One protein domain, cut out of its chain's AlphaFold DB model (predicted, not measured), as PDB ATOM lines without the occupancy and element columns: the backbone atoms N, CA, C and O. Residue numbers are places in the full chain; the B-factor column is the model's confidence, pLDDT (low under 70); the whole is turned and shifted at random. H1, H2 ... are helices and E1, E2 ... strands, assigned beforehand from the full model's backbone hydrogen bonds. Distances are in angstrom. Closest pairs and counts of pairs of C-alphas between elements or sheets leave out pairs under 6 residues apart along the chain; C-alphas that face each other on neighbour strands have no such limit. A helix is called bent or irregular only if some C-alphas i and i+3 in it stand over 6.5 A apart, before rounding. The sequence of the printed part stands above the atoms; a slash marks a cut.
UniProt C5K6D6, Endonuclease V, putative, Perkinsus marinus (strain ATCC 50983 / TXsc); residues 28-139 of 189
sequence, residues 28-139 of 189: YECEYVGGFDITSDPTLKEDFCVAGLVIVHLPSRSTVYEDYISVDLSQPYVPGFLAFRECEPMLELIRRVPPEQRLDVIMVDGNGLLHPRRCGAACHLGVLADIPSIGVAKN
ATOM      1  N   TYR A  28     -18.915  11.245  10.648       75.19
ATOM      2  CA  TYR A  28     -17.708  11.655  11.373       75.19
ATOM      3  C   TYR A  28     -17.909  12.872  12.296       75.19
ATOM      4  O   TYR A  28     -16.981  13.261  12.995       75.19
ATOM      5  N   GLU A  29     -19.093  13.482  12.275       83.62
ATOM      6  CA  GLU A  29     -19.505  14.584  13.155       83.62
ATOM      7  C   GLU A  29     -20.375  14.078  14.320       83.62
ATOM      8  O   GLU A  29     -20.811  14.871  15.149       83.62
ATOM      9  N   CYS A  30     -20.665  12.772  14.374       87.38
ATOM     10  CA  CYS A  30     -21.344  12.154  15.505       87.38
ATOM     11  C   CYS A  30     -20.353  11.928  16.653       87.38
ATOM     12  O   CYS A  30     -19.286  11.341  16.462       87.38
ATOM     13  N   GLU A  31     -20.739  12.337  17.856       93.19
ATOM     14  CA  GLU A  31     -19.960  12.158  19.076       93.19
ATOM     15  C   GLU A  31     -20.566  11.069  19.954       93.19
ATOM     16  O   GLU A  31     -19.831  10.204  20.425       93.19
ATOM     17  N   TYR A  32     -21.891  11.048  20.119       95.75
ATOM     18  CA  TYR A  32     -22.581  10.123  21.020       95.75
ATOM     19  C   TYR A  32     -23.525   9.191  20.261       95.75
ATOM     20  O   TYR A  32     -24.544   9.612  19.707       95.75
ATOM     21  N   VAL A  33     -23.195   7.899  20.269       95.56
ATOM     22  CA  VAL A  33     -23.998   6.842  19.637       95.56
ATOM     23  C   VAL A  33     -24.663   5.998  20.708       95.56
ATOM     24  O   VAL A  33     -23.973   5.376  21.516       95.56
ATOM     25  N   GLY A  34     -25.993   5.955  20.689       97.06
ATOM     26  CA  GLY A  34     -26.779   5.069  21.545       97.06
ATOM     27  C   GLY A  34     -26.964   3.703  20.898       97.06
ATOM     28  O   GLY A  34     -27.299   3.626  19.722       97.06
ATOM     29  N   GLY A  35     -26.783   2.628  21.652       97.00
ATOM     30  CA  GLY A  35     -27.159   1.275  21.265       97.00
ATOM     31  C   GLY A  35     -28.268   0.762  22.172       97.00
ATOM     32  O   GLY A  35     -28.159   0.893  23.392       97.00
ATOM     33  N   PHE A  36     -29.305   0.180  21.576       95.94
ATOM     34  CA  PHE A  36     -30.401  -0.461  22.297       95.94
ATOM     35  C   PHE A  36     -30.432  -1.960  22.036       95.94
ATOM     36  O   PHE A  36     -30.277  -2.403  20.896       95.94
ATOM     37  N   ASP A  37     -30.721  -2.709  23.091       93.81
ATOM     38  CA  ASP A  37     -31.089  -4.119  23.021       93.81
ATOM     39  C   ASP A  37     -32.194  -4.405  24.040       93.81
ATOM     40  O   ASP A  37     -32.319  -3.719  25.060       93.81
ATOM     41  N   ILE A  38     -33.008  -5.413  23.757       91.94
ATOM     42  CA  ILE A  38     -34.023  -5.904  24.681       91.94
ATOM     43  C   ILE A  38     -34.003  -7.423  24.679       91.94
ATOM     44  O   ILE A  38     -34.159  -8.081  23.655       91.94
ATOM     45  N   THR A  39     -33.811  -7.987  25.863       89.88
ATOM     46  CA  THR A  39     -33.720  -9.432  26.048       89.88
ATOM     47  C   THR A  39     -34.857  -9.903  26.941       89.88
ATOM     48  O   THR A  39     -35.106  -9.332  28.003       89.88
ATOM     49  N   SER A  40     -35.542 -10.963  26.518       85.44
ATOM     50  CA  SER A  40     -36.526 -11.686  27.325       85.44
ATOM     51  C   SER A  40     -35.867 -12.846  28.066       85.44
ATOM     52  O   SER A  40     -35.098 -13.590  27.452       85.44
ATOM     53  N   ASP A  41     -36.232 -13.067  29.329       81.06
ATOM     54  CA  ASP A  41     -35.857 -14.280  30.063       81.06
ATOM     55  C   ASP A  41     -37.104 -15.146  30.324       81.06
ATOM     56  O   ASP A  41     -37.852 -14.892  31.277       81.06
ATOM     57  N   PRO A  42     -37.333 -16.196  29.510       73.69
ATOM     58  CA  PRO A  42     -38.505 -17.052  29.654       73.69
ATOM     59  C   PRO A  42     -38.482 -17.889  30.944       73.69
ATOM     60  O   PRO A  42     -39.504 -18.475  31.293       73.69
ATOM     61  N   THR A  43     -37.349 -17.969  31.654       80.62
ATOM     62  CA  THR A  43     -37.249 -18.696  32.930       80.62
ATOM     63  C   THR A  43     -37.833 -17.911  34.101       80.62
ATOM     64  O   THR A  43     -38.258 -18.514  35.088       80.62
ATOM     65  N   LEU A  44     -37.897 -16.581  33.985       78.38
ATOM     66  CA  LEU A  44     -38.491 -15.707  34.992       78.38
ATOM     67  C   LEU A  44     -40.004 -15.604  34.787       78.38
ATOM     68  O   LEU A  44     -40.777 -15.903  35.698       78.38
ATOM     69  N   LYS A  45     -40.423 -15.178  33.589       79.38
ATOM     70  CA  LYS A  45     -41.827 -15.016  33.181       79.38
ATOM     71  C   LYS A  45     -41.887 -14.751  31.675       79.38
ATOM     72  O   LYS A  45     -41.032 -14.055  31.147       79.38
ATOM     73  N   GLU A  46     -42.922 -15.252  31.001       75.50
ATOM     74  CA  GLU A  46     -43.056 -15.213  29.531       75.50
ATOM     75  C   GLU A  46     -42.893 -13.810  28.914       75.50
ATOM     76  O   GLU A  46     -42.236 -13.664  27.888       75.50
ATOM     77  N   ASP A  47     -43.429 -12.775  29.563       83.62
ATOM     78  CA  ASP A  47     -43.365 -11.390  29.078       83.62
ATOM     79  C   ASP A  47     -42.341 -10.514  29.816       83.62
ATOM     80  O   ASP A  47     -42.265  -9.311  29.555       83.62
ATOM     81  N   PHE A  48     -41.540 -11.088  30.716       89.56
ATOM     82  CA  PHE A  48     -40.500 -10.334  31.410       89.56
ATOM     83  C   PHE A  48     -39.306 -10.090  30.489       89.56
ATOM     84  O   PHE A  48     -38.715 -11.024  29.939       89.56
ATOM     85  N   CYS A  49     -38.941  -8.820  30.338       91.69
ATOM     86  CA  CYS A  49     -37.822  -8.384  29.521       91.69
ATOM     87  C   CYS A  49     -36.982  -7.336  30.247       91.69
ATOM     88  O   CYS A  49     -37.466  -6.607  31.112       91.69
ATOM     89  N   VAL A  50     -35.723  -7.226  29.839       94.19
ATOM     90  CA  VAL A  50     -34.825  -6.141  30.234       94.19
ATOM     91  C   VAL A  50     -34.434  -5.382  28.977       94.19
ATOM     92  O   VAL A  50     -33.886  -5.974  28.047       94.19
ATOM     93  N   ALA A  51     -34.737  -4.086  28.945       95.56
ATOM     94  CA  ALA A  51     -34.261  -3.172  27.913       95.56
ATOM     95  C   ALA A  51     -33.003  -2.462  28.419       95.56
ATOM     96  O   ALA A  51     -32.976  -2.010  29.565       95.56
ATOM     97  N   GLY A  52     -31.983  -2.360  27.572       97.19
ATOM     98  CA  GLY A  52     -30.721  -1.691  27.877       97.19
ATOM     99  C   GLY A  52     -30.403  -0.580  26.880       97.19
ATOM    100  O   GLY A  52     -30.739  -0.678  25.698       97.19
ATOM    101  N   LEU A  53     -29.735   0.462  27.372       98.12
ATOM    102  CA  LEU A  53     -29.157   1.550  26.592       98.12
ATOM    103  C   LEU A  53     -27.685   1.707  26.964       98.12
ATOM    104  O   LEU A  53     -27.347   1.881  28.133       98.12
ATOM    105  N   VAL A  54     -26.823   1.717  25.954       98.00
ATOM    106  CA  VAL A  54     -25.405   2.069  26.082       98.00
ATOM    107  C   VAL A  54     -25.111   3.275  25.202       98.00
ATOM    108  O   VAL A  54     -25.501   3.277  24.038       98.00
ATOM    109  N   ILE A  55     -24.394   4.279  25.713       98.06
ATOM    110  CA  ILE A  55     -23.892   5.394  24.899       98.06
ATOM    111  C   ILE A  55     -22.381   5.286  24.776       98.06
ATOM    112  O   ILE A  55     -21.655   5.273  25.774       98.06
ATOM    113  N   VAL A  56     -21.908   5.244  23.536       97.12
ATOM    114  CA  VAL A  56     -20.486   5.254  23.195       97.12
ATOM    115  C   VAL A  56     -20.108   6.641  22.697       97.12
ATOM    116  O   VAL A  56     -20.721   7.158  21.763       97.12
ATOM    117  N   HIS A  57     -19.062   7.215  23.287       95.12
ATOM    118  CA  HIS A  57     -18.414   8.401  22.742       95.12
ATOM    119  C   HIS A  57     -17.474   7.972  21.606       95.12
ATOM    120  O   HIS A  57     -16.448   7.333  21.844       95.12
ATOM    121  N   LEU A  58     -17.841   8.273  20.359       91.25
ATOM    122  CA  LEU A  58     -17.163   7.792  19.153       91.25
ATOM    123  C   LEU A  58     -15.684   8.195  19.060       91.25
ATOM    124  O   LEU A  58     -14.876   7.311  18.753       91.25
ATOM    125  N   PRO A  59     -15.281   9.455  19.344       91.06
ATOM    126  CA  PRO A  59     -13.876   9.845  19.257       91.06
ATOM    127  C   PRO A  59     -12.960   9.040  20.190       91.06
ATOM    128  O   PRO A  59     -11.877   8.626  19.777       91.06
ATOM    129  N   SER A  60     -13.393   8.778  21.431       94.00
ATOM    130  CA  SER A  60     -12.611   7.984  22.398       94.00
ATOM    131  C   SER A  60     -12.890   6.482  22.332       94.00
ATOM    132  O   SER A  60     -12.119   5.705  22.889       94.00
ATOM    133  N   ARG A  61     -13.981   6.068  21.674       92.69
ATOM    134  CA  ARG A  61     -14.500   4.689  21.639       92.69
ATOM    135  C   ARG A  61     -14.761   4.101  23.027       92.69
ATOM    136  O   ARG A  61     -14.620   2.897  23.229       92.69
ATOM    137  N   SER A  62     -15.119   4.948  23.984       96.56
ATOM    138  CA  SER A  62     -15.426   4.531  25.349       96.56
ATOM    139  C   SER A  62     -16.922   4.593  25.604       96.56
ATOM    140  O   SER A  62     -17.589   5.539  25.177       96.56
ATOM    141  N   THR A  63     -17.432   3.629  26.362       97.69
ATOM    142  CA  THR A  63     -18.760   3.741  26.956       97.69
ATOM    143  C   THR A  63     -18.769   4.876  27.974       97.69
ATOM    144  O   THR A  63     -17.883   4.954  28.826       97.69
ATOM    145  N   VAL A  64     -19.743   5.775  27.860       97.31
ATOM    146  CA  VAL A  64     -19.899   6.948  28.739       97.31
ATOM    147  C   VAL A  64     -21.209   6.938  29.524       97.31
ATOM    148  O   VAL A  64     -21.355   7.715  30.466       97.31
ATOM    149  N   TYR A  65     -22.145   6.064  29.155       98.00
ATOM    150  CA  TYR A  65     -23.429   5.889  29.826       98.00
ATOM    151  C   TYR A  65     -23.942   4.467  29.613       98.00
ATOM    152  O   TYR A  65     -23.837   3.931  28.506       98.00
ATOM    153  N   GLU A  66     -24.525   3.894  30.660       98.12
ATOM    154  CA  GLU A  66     -25.222   2.612  30.649       98.12
ATOM    155  C   GLU A  66     -26.450   2.743  31.557       98.12
ATOM    156  O   GLU A  66     -26.322   3.181  32.701       98.12
ATOM    157  N   ASP A  67     -27.628   2.375  31.062       98.25
ATOM    158  CA  ASP A  67     -28.847   2.262  31.870       98.25
ATOM    159  C   ASP A  67     -29.693   1.084  31.379       98.25
ATOM    160  O   ASP A  67     -29.584   0.646  30.228       98.25
ATOM    161  N   TYR A  68     -30.532   0.553  32.260       97.94
ATOM    162  CA  TYR A  68     -31.446  -0.529  31.937       97.94
ATOM    163  C   TYR A  68     -32.740  -0.431  32.739       97.94
ATOM    164  O   TYR A  68     -32.800   0.118  33.841       97.94
ATOM    165  N   ILE A  69     -33.796  -1.020  32.186       96.56
ATOM    166  CA  ILE A  69     -35.083  -1.163  32.859       96.56
ATOM    167  C   ILE A  69     -35.639  -2.565  32.672       96.56
ATOM    168  O   ILE A  69     -35.556  -3.153  31.594       96.56
ATOM    169  N   SER A  70     -36.249  -3.077  33.735       94.31
ATOM    170  CA  SER A  70     -37.049  -4.294  33.685       94.31
ATOM    171  C   SER A  70     -38.487  -3.934  33.334       94.31
ATOM    172  O   SER A  70     -39.082  -3.068  33.977       94.31
ATOM    173  N   VAL A  71     -39.049  -4.604  32.335       91.62
ATOM    174  CA  VAL A  71     -40.395  -4.338  31.822       91.62
ATOM    175  C   VAL A  71     -41.163  -5.638  31.621       91.62
ATOM    176  O   VAL A  71     -40.624  -6.639  31.156       91.62
ATOM    177  N   ASP A  72     -42.451  -5.609  31.952       89.31
ATOM    178  CA  ASP A  72     -43.401  -6.648  31.562       89.31
ATOM    179  C   ASP A  72     -44.071  -6.225  30.246       89.31
ATOM    180  O   ASP A  72     -44.859  -5.272  30.205       89.31
ATOM    181  N   LEU A  73     -43.763  -6.915  29.150       85.25
ATOM    182  CA  LEU A  73     -44.290  -6.582  27.829       85.25
ATOM    183  C   LEU A  73     -45.758  -7.003  27.697       85.25
ATOM    184  O   LEU A  73     -46.081  -8.153  27.437       85.25
ATOM    185  N   SER A  74     -46.670  -6.038  27.813       79.69
ATOM    186  CA  SER A  74     -48.123  -6.289  27.748       79.69
ATOM    187  C   SER A  74     -48.667  -6.669  26.362       79.69
ATOM    188  O   SER A  74     -49.799  -7.142  26.253       79.69
ATOM    189  N   GLN A  75     -47.915  -6.410  25.289       84.44
ATOM    190  CA  GLN A  75     -48.376  -6.612  23.911       84.44
ATOM    191  C   GLN A  75     -47.838  -7.925  23.351       84.44
ATOM    192  O   GLN A  75     -46.641  -8.141  23.474       84.44
ATOM    193  N   PRO A  76     -48.633  -8.765  22.666       84.00
ATOM    194  CA  PRO A  76     -48.159 -10.041  22.128       84.00
ATOM    195  C   PRO A  76     -47.117  -9.859  21.017       84.00
ATOM    196  O   PRO A  76     -47.132  -8.867  20.285       84.00
ATOM    197  N   TYR A  77     -46.242 -10.852  20.838       84.44
ATOM    198  CA  TYR A  77     -45.341 -10.886  19.688       84.44
ATOM    199  C   TYR A  77     -46.139 -11.136  18.402       84.44
ATOM    200  O   TYR A  77     -46.713 -12.211  18.196       84.44
ATOM    201  N   VAL A  78     -46.170 -10.135  17.521       88.31
ATOM    202  CA  VAL A  78     -46.748 -10.247  16.179       88.31
ATOM    203  C   VAL A  78     -45.671  -9.868  15.157       88.31
ATOM    204  O   VAL A  78     -45.175  -8.738  15.195       88.31
ATOM    205  N   PRO A  79     -45.290 -10.778  14.237       85.62
ATOM    206  CA  PRO A  79     -44.312 -10.477  13.194       85.62
ATOM    207  C   PRO A  79     -44.672  -9.206  12.417       85.62
ATOM    208  O   PRO A  79     -45.813  -9.026  11.991       85.62
ATOM    209  N   GLY A  80     -43.697  -8.311  12.255       87.44
ATOM    210  CA  GLY A  80     -43.892  -6.996  11.636       87.44
ATOM    211  C   GLY A  80     -44.437  -5.905  12.570       87.44
ATOM    212  O   GLY A  80     -44.751  -4.817  12.099       87.44
ATOM    213  N   PHE A  81     -44.566  -6.168  13.875       91.25
ATOM    214  CA  PHE A  81     -45.059  -5.206  14.876       91.25
ATOM    215  C   PHE A  81     -44.197  -5.169  16.146       91.25
ATOM    216  O   PHE A  81     -44.652  -4.745  17.204       91.25
ATOM    217  N   LEU A  82     -42.933  -5.586  16.042       89.06
ATOM    218  CA  LEU A  82     -42.009  -5.647  17.176       89.06
ATOM    219  C   LEU A  82     -41.818  -4.285  17.869       89.06
ATOM    220  O   LEU A  82     -41.770  -4.213  19.091       89.06
ATOM    221  N   ALA A  83     -41.843  -3.199  17.091       91.81
ATOM    222  CA  ALA A  83     -41.752  -1.827  17.589       91.81
ATOM    223  C   ALA A  83     -42.754  -1.511  18.721       91.81
ATOM    224  O   ALA A  83     -42.418  -0.806  19.665       91.81
ATOM    225  N   PHE A  84     -43.965  -2.080  18.677       92.25
ATOM    226  CA  PHE A  84     -45.000  -1.846  19.694       92.25
ATOM    227  C   PHE A  84     -44.693  -2.503  21.045       92.25
ATOM    228  O   PHE A  84     -45.324  -2.159  22.042       92.25
ATOM    229  N   ARG A  85     -43.757  -3.458  21.079       90.56
ATOM    230  CA  ARG A  85     -43.231  -4.057  22.311       90.56
ATOM    231  C   ARG A  85     -42.015  -3.290  22.827       90.56
ATOM    232  O   ARG A  85     -41.885  -3.099  24.027       90.56
ATOM    233  N   GLU A  86     -41.139  -2.855  21.929       90.69
ATOM    234  CA  GLU A  86     -39.772  -2.467  22.294       90.69
ATOM    235  C   GLU A  86     -39.542  -0.953  22.357       90.69
ATOM    236  O   GLU A  86     -38.719  -0.495  23.148       90.69
ATOM    237  N   CYS A  87     -40.279  -0.155  21.577       93.94
ATOM    238  CA  CYS A  87     -40.017   1.282  21.502       93.94
ATOM    239  C   CYS A  87     -40.347   2.017  22.805       93.94
ATOM    240  O   CYS A  87     -39.624   2.943  23.150       93.94
ATOM    241  N   GLU A  88     -41.396   1.630  23.539       94.12
ATOM    242  CA  GLU A  88     -41.761   2.338  24.777       94.12
ATOM    243  C   GLU A  88     -40.683   2.195  25.872       94.12
ATOM    244  O   GLU A  88     -40.229   3.228  26.371       94.12
ATOM    245  N   PRO A  89     -40.176   0.982  26.187       95.19
ATOM    246  CA  PRO A  89     -39.022   0.835  27.076       95.19
ATOM    247  C   PRO A  89     -37.790   1.636  26.622       95.19
ATOM    248  O   PRO A  89     -37.124   2.286  27.426       95.19
ATOM    249  N   MET A  90     -37.493   1.636  25.318       96.25
ATOM    250  CA  MET A  90     -36.355   2.384  24.772       96.25
ATOM    251  C   MET A  90     -36.547   3.903  24.910       96.25
ATOM    252  O   MET A  90     -35.608   4.606  25.275       96.25
ATOM    253  N   LEU A  91     -37.758   4.426  24.683       97.00
ATOM    254  CA  LEU A  91     -38.085   5.842  24.893       97.00
ATOM    255  C   LEU A  91     -37.947   6.250  26.359       97.00
ATOM    256  O   LEU A  91     -37.512   7.366  26.642       97.00
ATOM    257  N   GLU A  92     -38.308   5.373  27.295       97.06
ATOM    258  CA  GLU A  92     -38.089   5.625  28.716       97.06
ATOM    259  C   GLU A  92     -36.599   5.783  29.038       97.06
ATOM    260  O   GLU A  92     -36.230   6.753  29.698       97.06
ATOM    261  N   LEU A  93     -35.742   4.902  28.515       97.75
ATOM    262  CA  LEU A  93     -34.289   5.015  28.671       97.75
ATOM    263  C   LEU A  93     -33.745   6.308  28.044       97.75
ATOM    264  O   LEU A  93     -32.973   7.013  28.684       97.75
ATOM    265  N   ILE A  94     -34.207   6.684  26.844       97.81
ATOM    266  CA  ILE A  94     -33.811   7.947  26.185       97.81
ATOM    267  C   ILE A  94     -34.124   9.159  27.071       97.81
ATOM    268  O   ILE A  94     -33.309  10.071  27.177       97.81
ATOM    269  N   ARG A  95     -35.283   9.174  27.743       96.88
ATOM    270  CA  ARG A  95     -35.690  10.282  28.629       96.88
ATOM    271  C   ARG A  95     -34.807  10.424  29.874       96.88
ATOM    272  O   ARG A  95     -34.828  11.484  30.494       96.88
ATOM    273  N   ARG A  96     -34.072   9.376  30.258       97.31
ATOM    274  CA  ARG A  96     -33.153   9.369  31.409       97.31
ATOM    275  C   ARG A  96     -31.731   9.792  31.044       97.31
ATOM    276  O   ARG A  96     -30.930  10.031  31.947       97.31
ATOM    277  N   VAL A  97     -31.420   9.886  29.751       97.19
ATOM    278  CA  VAL A  97     -30.110  10.335  29.275       97.19
ATOM    279  C   VAL A  97     -29.915  11.798  29.663       97.19
ATOM    280  O   VAL A  97     -30.784  12.631  29.381       97.19
ATOM    281  N   PRO A  98     -28.792  12.144  30.307       94.50
ATOM    282  CA  PRO A  98     -28.564  13.510  30.718       94.50
ATOM    283  C   PRO A  98     -28.212  14.396  29.501       94.50
ATOM    284  O   PRO A  98     -27.648  13.905  28.517       94.50
ATOM    285  N   PRO A  99     -28.535  15.703  29.525       92.31
ATOM    286  CA  PRO A  99     -28.381  16.588  28.364       92.31
ATOM    287  C   PRO A  99     -26.964  16.651  27.772       92.31
ATOM    288  O   PRO A  99     -26.807  16.829  26.565       92.31
ATOM    289  N   GLU A 100     -25.934  16.493  28.602       91.50
ATOM    290  CA  GLU A 100     -24.518  16.468  28.219       91.50
ATOM    291  C   GLU A 100     -24.112  15.245  27.381       91.50
ATOM    292  O   GLU A 100     -23.052  15.257  26.764       91.50
ATOM    293  N   GLN A 101     -24.946  14.203  27.340       89.00
ATOM    294  CA  GLN A 101     -24.735  12.971  26.572       89.00
ATOM    295  C   GLN A 101     -25.824  12.805  25.505       89.00
ATOM    296  O   GLN A 101     -26.258  11.692  25.203       89.00
ATOM    297  N   ARG A 102     -26.299  13.930  24.948       90.06
ATOM    298  CA  ARG A 102     -27.327  13.951  23.904       90.06
ATOM    299  C   ARG A 102     -26.957  13.000  22.767       90.06
ATOM    300  O   ARG A 102     -25.912  13.136  22.146       90.06
ATOM    301  N   LEU A 103     -27.873  12.086  22.466       93.75
ATOM    302  CA  LEU A 103     -27.743  11.108  21.393       93.75
ATOM    303  C   LEU A 103     -27.750  11.793  20.022       93.75
ATOM    304  O   LEU A 103     -28.705  12.492  19.674       93.75
ATOM    305  N   ASP A 104     -26.711  11.550  19.230       92.94
ATOM    306  CA  ASP A 104     -26.625  12.041  17.851       92.94
ATOM    307  C   ASP A 104     -27.240  11.050  16.866       92.94
ATOM    308  O   ASP A 104     -27.831  11.439  15.860       92.94
ATOM    309  N   VAL A 105     -27.096   9.761  17.168       92.69
ATOM    310  CA  VAL A 105     -27.695   8.656  16.427       92.69
ATOM    311  C   VAL A 105     -27.933   7.481  17.368       92.69
ATOM    312  O   VAL A 105     -27.162   7.242  18.300       92.69
ATOM    313  N   ILE A 106     -29.003   6.735  17.113       94.50
ATOM    314  CA  ILE A 106     -29.340   5.509  17.833       94.50
ATOM    315  C   ILE A 106     -29.270   4.296  16.912       94.50
ATOM    316  O   ILE A 106     -29.710   4.328  15.763       94.50
ATOM    317  N   MET A 107     -28.720   3.208  17.424       95.50
ATOM    318  CA  MET A 107     -28.635   1.908  16.780       95.50
ATOM    319  C   MET A 107     -29.596   0.966  17.494       95.50
ATOM    320  O   MET A 107     -29.521   0.794  18.709       95.50
ATOM    321  N   VAL A 108     -30.508   0.372  16.733       94.31
ATOM    322  CA  VAL A 108     -31.539  -0.530  17.252       94.31
ATOM    323  C   VAL A 108     -31.281  -1.923  16.694       94.31
ATOM    324  O   VAL A 108     -31.154  -2.060  15.474       94.31
ATOM    325  N   ASP A 109     -31.224  -2.949  17.551       91.88
ATOM    326  CA  ASP A 109     -31.208  -4.351  17.105       91.88
ATOM    327  C   ASP A 109     -32.563  -4.713  16.484       91.88
ATOM    328  O   ASP A 109     -33.507  -5.152  17.132       91.88
ATOM    329  N   GLY A 110     -32.693  -4.431  15.195       89.81
ATOM    330  CA  GLY A 110     -33.946  -4.555  14.482       89.81
ATOM    331  C   GLY A 110     -33.881  -3.901  13.114       89.81
ATOM    332  O   GLY A 110     -32.918  -3.233  12.743       89.81
ATOM    333  N   ASN A 111     -34.933  -4.100  12.328       90.94
ATOM    334  CA  ASN A 111     -35.020  -3.489  11.009       90.94
ATOM    335  C   ASN A 111     -35.494  -2.034  11.098       90.94
ATOM    336  O   ASN A 111     -36.298  -1.674  11.959       90.94
ATOM    337  N   GLY A 112     -35.034  -1.212  10.156       91.56
ATOM    338  CA  GLY A 112     -35.624   0.091   9.856       91.56
ATOM    339  C   GLY A 112     -36.615  -0.021   8.702       91.56
ATOM    340  O   GLY A 112     -37.636  -0.699   8.789       91.56
ATOM    341  N   LEU A 113     -36.296   0.626   7.592       88.50
ATOM    342  CA  LEU A 113     -37.114   0.631   6.381       88.50
ATOM    343  C   LEU A 113     -37.121  -0.717   5.628       88.50
ATOM    344  O   LEU A 113     -38.020  -0.940   4.817       88.50
ATOM    345  N   LEU A 114     -36.181  -1.630   5.919       87.62
ATOM    346  CA  LEU A 114     -36.239  -3.037   5.495       87.62
ATOM    347  C   LEU A 114     -37.353  -3.776   6.270       87.62
ATOM    348  O   LEU A 114     -37.118  -4.615   7.137       87.62
ATOM    349  N   HIS A 115     -38.593  -3.390   6.000       87.44
ATOM    350  CA  HIS A 115     -39.803  -3.828   6.678       87.44
ATOM    351  C   HIS A 115     -40.973  -3.801   5.681       87.44
ATOM    352  O   HIS A 115     -41.013  -2.882   4.861       87.44
ATOM    353  N   PRO A 116     -41.981  -4.697   5.772       85.38
ATOM    354  CA  PRO A 116     -43.102  -4.747   4.818       85.38
ATOM    355  C   PRO A 116     -43.835  -3.417   4.624       85.38
ATOM    356  O   PRO A 116     -44.367  -3.137   3.560       85.38
ATOM    357  N   ARG A 117     -43.858  -2.592   5.677       88.62
ATOM    358  CA  ARG A 117     -44.487  -1.259   5.689       88.62
ATOM    359  C   ARG A 117     -43.485  -0.109   5.728       88.62
ATOM    360  O   ARG A 117     -43.839   0.988   6.135       88.62
ATOM    361  N   ARG A 118     -42.209  -0.364   5.414       88.56
ATOM    362  CA  ARG A 118     -41.122   0.634   5.494       88.56
ATOM    363  C   ARG A 118     -41.026   1.337   6.864       88.56
ATOM    364  O   ARG A 118     -40.621   2.486   6.960       88.56
ATOM    365  N   CYS A 119     -41.432   0.641   7.927       91.31
ATOM    366  CA  CYS A 119     -41.588   1.177   9.282       91.31
ATOM    367  C   CYS A 119     -41.258   0.103  10.336       91.31
ATOM    368  O   CYS A 119     -42.119  -0.334  11.104       91.31
ATOM    369  N   GLY A 120     -40.016  -0.381  10.325       92.50
ATOM    370  CA  GLY A 120     -39.490  -1.265  11.365       92.50
ATOM    371  C   GLY A 120     -39.188  -0.527  12.676       92.50
ATOM    372  O   GLY A 120     -39.410   0.680  12.788       92.50
ATOM    373  N   ALA A 121     -38.676  -1.259  13.669       93.69
ATOM    374  CA  ALA A 121     -38.406  -0.752  15.017       93.69
ATOM    375  C   ALA A 121     -37.481   0.473  15.032       93.69
ATOM    376  O   ALA A 121     -37.783   1.438  15.728       93.69
ATOM    377  N   ALA A 122     -36.421   0.486  14.215       94.75
ATOM    378  CA  ALA A 122     -35.505   1.625  14.168       94.75
ATOM    379  C   ALA A 122     -36.206   2.902  13.680       94.75
ATOM    380  O   ALA A 122     -36.134   3.930  14.342       94.75
ATOM    381  N   CYS A 123     -36.965   2.820  12.580       94.38
ATOM    382  CA  CYS A 123     -37.732   3.954  12.055       94.38
ATOM    383  C   CYS A 123     -38.788   4.439  13.044       94.38
ATOM    384  O   CYS A 123     -38.972   5.640  13.216       94.38
ATOM    385  N   HIS A 124     -39.481   3.497  13.684       96.12
ATOM    386  CA  HIS A 124     -40.507   3.804  14.666       96.12
ATOM    387  C   HIS A 124     -39.912   4.560  15.854       96.12
ATOM    388  O   HIS A 124     -40.389   5.644  16.186       96.12
ATOM    389  N   LEU A 125     -38.834   4.038  16.443       96.50
ATOM    390  CA  LEU A 125     -38.155   4.685  17.557       96.50
ATOM    391  C   LEU A 125     -37.587   6.051  17.156       96.50
ATOM    392  O   LEU A 125     -37.825   7.020  17.866       96.50
ATOM    393  N   GLY A 126     -36.905   6.151  16.011       95.25
ATOM    394  CA  GLY A 126     -36.312   7.406  15.539       95.25
ATOM    395  C   GLY A 126     -37.343   8.520  15.345       95.25
ATOM    396  O   GLY A 126     -37.137   9.640  15.801       95.25
ATOM    397  N   VAL A 127     -38.504   8.205  14.758       95.44
ATOM    398  CA  VAL A 127     -39.605   9.168  14.562       95.44
ATOM    399  C   VAL A 127     -40.271   9.588  15.879       95.44
ATOM    400  O   VAL A 127     -40.754  10.720  15.991       95.44
ATOM    401  N   LEU A 128     -40.365   8.687  16.863       96.12
ATOM    402  CA  LEU A 128     -40.931   9.009  18.178       96.12
ATOM    403  C   LEU A 128     -39.955   9.793  19.059       96.12
ATOM    404  O   LEU A 128     -40.388  10.683  19.786       96.12
ATOM    405  N   ALA A 129     -38.666   9.464  18.991       95.25
ATOM    406  CA  ALA A 129     -37.616  10.113  19.763       95.25
ATOM    407  C   ALA A 129     -37.135  11.430  19.133       95.25
ATOM    408  O   ALA A 129     -36.520  12.228  19.831       95.25
ATOM    409  N   ASP A 130     -37.414  11.647  17.843       93.56
ATOM    410  CA  ASP A 130     -36.839  12.728  17.032       93.56
ATOM    411  C   ASP A 130     -35.297  12.672  17.006       93.56
ATOM    412  O   ASP A 130     -34.593  13.665  17.187       93.56
ATOM    413  N   ILE A 131     -34.765  11.456  16.828       92.75
ATOM    414  CA  ILE A 131     -33.325  11.160  16.807       92.75
ATOM    415  C   ILE A 131     -33.009  10.315  15.565       92.75
ATOM    416  O   ILE A 131     -33.733   9.350  15.290       92.75
ATOM    417  N   PRO A 132     -31.926  10.614  14.818       92.38
ATOM    418  CA  PRO A 132     -31.465   9.762  13.727       92.38
ATOM    419  C   PRO A 132     -31.287   8.308  14.174       92.38
ATOM    420  O   PRO A 132     -30.671   8.042  15.202       92.38
ATOM    421  N   SER A 133     -31.801   7.352  13.401       93.12
ATOM    422  CA  SER A 133     -31.835   5.939  13.800       93.12
ATOM    423  C   SER A 133     -31.321   5.003  12.711       93.12
ATOM    424  O   SER A 133     -31.705   5.137  11.548       93.12
ATOM    425  N   ILE A 134     -30.543   3.996  13.102       92.00
ATOM    426  CA  ILE A 134     -30.044   2.924  12.238       92.00
ATOM    427  C   ILE A 134     -30.563   1.586  12.769       92.00
ATOM    428  O   ILE A 134     -30.380   1.254  13.939       92.00
ATOM    429  N   GLY A 135     -31.197   0.805  11.897       92.19
ATOM    430  CA  GLY A 135     -31.561  -0.578  12.203       92.19
ATOM    431  C   GLY A 135     -30.405  -1.526  11.904       92.19
ATOM    432  O   GLY A 135     -29.900  -1.538  10.782       92.19
ATOM    433  N   VAL A 136     -30.000  -2.320  12.891       92.88
ATOM    434  CA  VAL A 136     -28.901  -3.286  12.800       92.88
ATOM    435  C   VAL A 136     -29.442  -4.677  13.095       92.88
ATOM    436  O   VAL A 136     -29.352  -5.176  14.209       92.88
ATOM    437  N   ALA A 137     -30.044  -5.307  12.090       89.00
ATOM    438  CA  ALA A 137     -30.649  -6.622  12.251       89.00
ATOM    439  C   ALA A 137     -29.628  -7.754  12.060       89.00
ATOM    440  O   ALA A 137     -28.901  -7.794  11.069       89.00
ATOM    441  N   LYS A 138     -29.661  -8.747  12.955       84.50
ATOM    442  CA  LYS A 138     -28.857  -9.985  12.859       84.50
ATOM    443  C   LYS A 138     -29.284 -10.911  11.714       84.50
ATOM    444  O   LYS A 138     -28.513 -11.749  11.263       84.50
ATOM    445  N   ASN A 139     -30.536 -10.807  11.268       80.44
ATOM    446  CA  ASN A 139     -31.109 -11.684  10.253       80.44
ATOM    447  C   ASN A 139     -31.805 -10.882   9.160       80.44
ATOM    448  O   ASN A 139     -32.628 -10.013   9.443       80.44
TER     449      ASN A 139
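What this domain is: This is residues 28 to 139 of the 189 residues of the protein "Endonuclease V, putative" of Perkinsus marinus (strain ATCC 50983 / TXsc) (UniProt C5K6D6). A twisted sheet of five strands, three long ones, E1 to E3, beside two short ones, E4 and E5, has both named helices over one face: H1 packs on the long strands and H2 on the short ones. The printed part has 112 residues, with E1 E2 E3 H1 E4 H2 E5 along the chain. The sheet is mixed, in the order E3 E2 E1 E4 E5, and the class is mixed, helices and strands. The whole is compact, with a radius of gyration of the C-alphas of 13.9 A and spans of 39 by 32 by 23 A.

Where its parts are: E3, residues 62 to 72, is 30.8 A long; E2, residues 48 to 57, 30.2 A; E1, residues 32 to 40, 26.6 A, beginning at C-alpha 32 (-22.581, 10.123, 21.020). E4 is residues 105 to 108, 10.0 A, and E5 residues 133 to 135, 6.7 A, ending at C-alpha 135 (-31.561, -0.578, 12.203). H1, residues 83 to 96, is 19.8 A long and irregular: C-alphas 85 and 88 are 7.0 A apart. H2 is residues 121 to 129, 11.9 A.

How they stand to each other: E1, E2 and E3 form a meander, each strand the antiparallel neighbour of the one before; N 35 and O 54 are 2.8 A apart, N 53 and O 67 2.9 A. E4 is parallel to E1, with N 107 and O 34 at 2.7 A, and to E5, with N 134 and O 106 at 2.8 A. E3, H1, E4 make a split strand-helix-strand unit, with E2 and E1 between its strands, and E4, H2, E5 an unsplit one, its strands neighbours; both crossovers are right-handed. H1 and H2 are on the same face of the sheet, two layers in all. The closest C-alphas of H1 and E2 are those of Pro 89 and Ala 51, 6.3 A. H2, at a height over the sheet of 8.4 A, has its closest C-alphas to E5 at Ala 122 and Gly 135, 4.9 A. The helices touch, the C-alphas of Ala 83 and Ala 121 closest at 4.4 A, at a steep tilt of 42 degrees, the same way. Every O i to N i+4 pair is within hydrogen-bond range in H2, and 8 of 10 in H1.

The domain as a whole: The C-alphas of Glu 29 and Thr 43 are the two farthest apart, 42.6 A. The printed part has no cut. The link from E4 to H2, residues 109 to 120, is long. The mean pLDDT of the printed part is 91.6, and no printed residue is under 70.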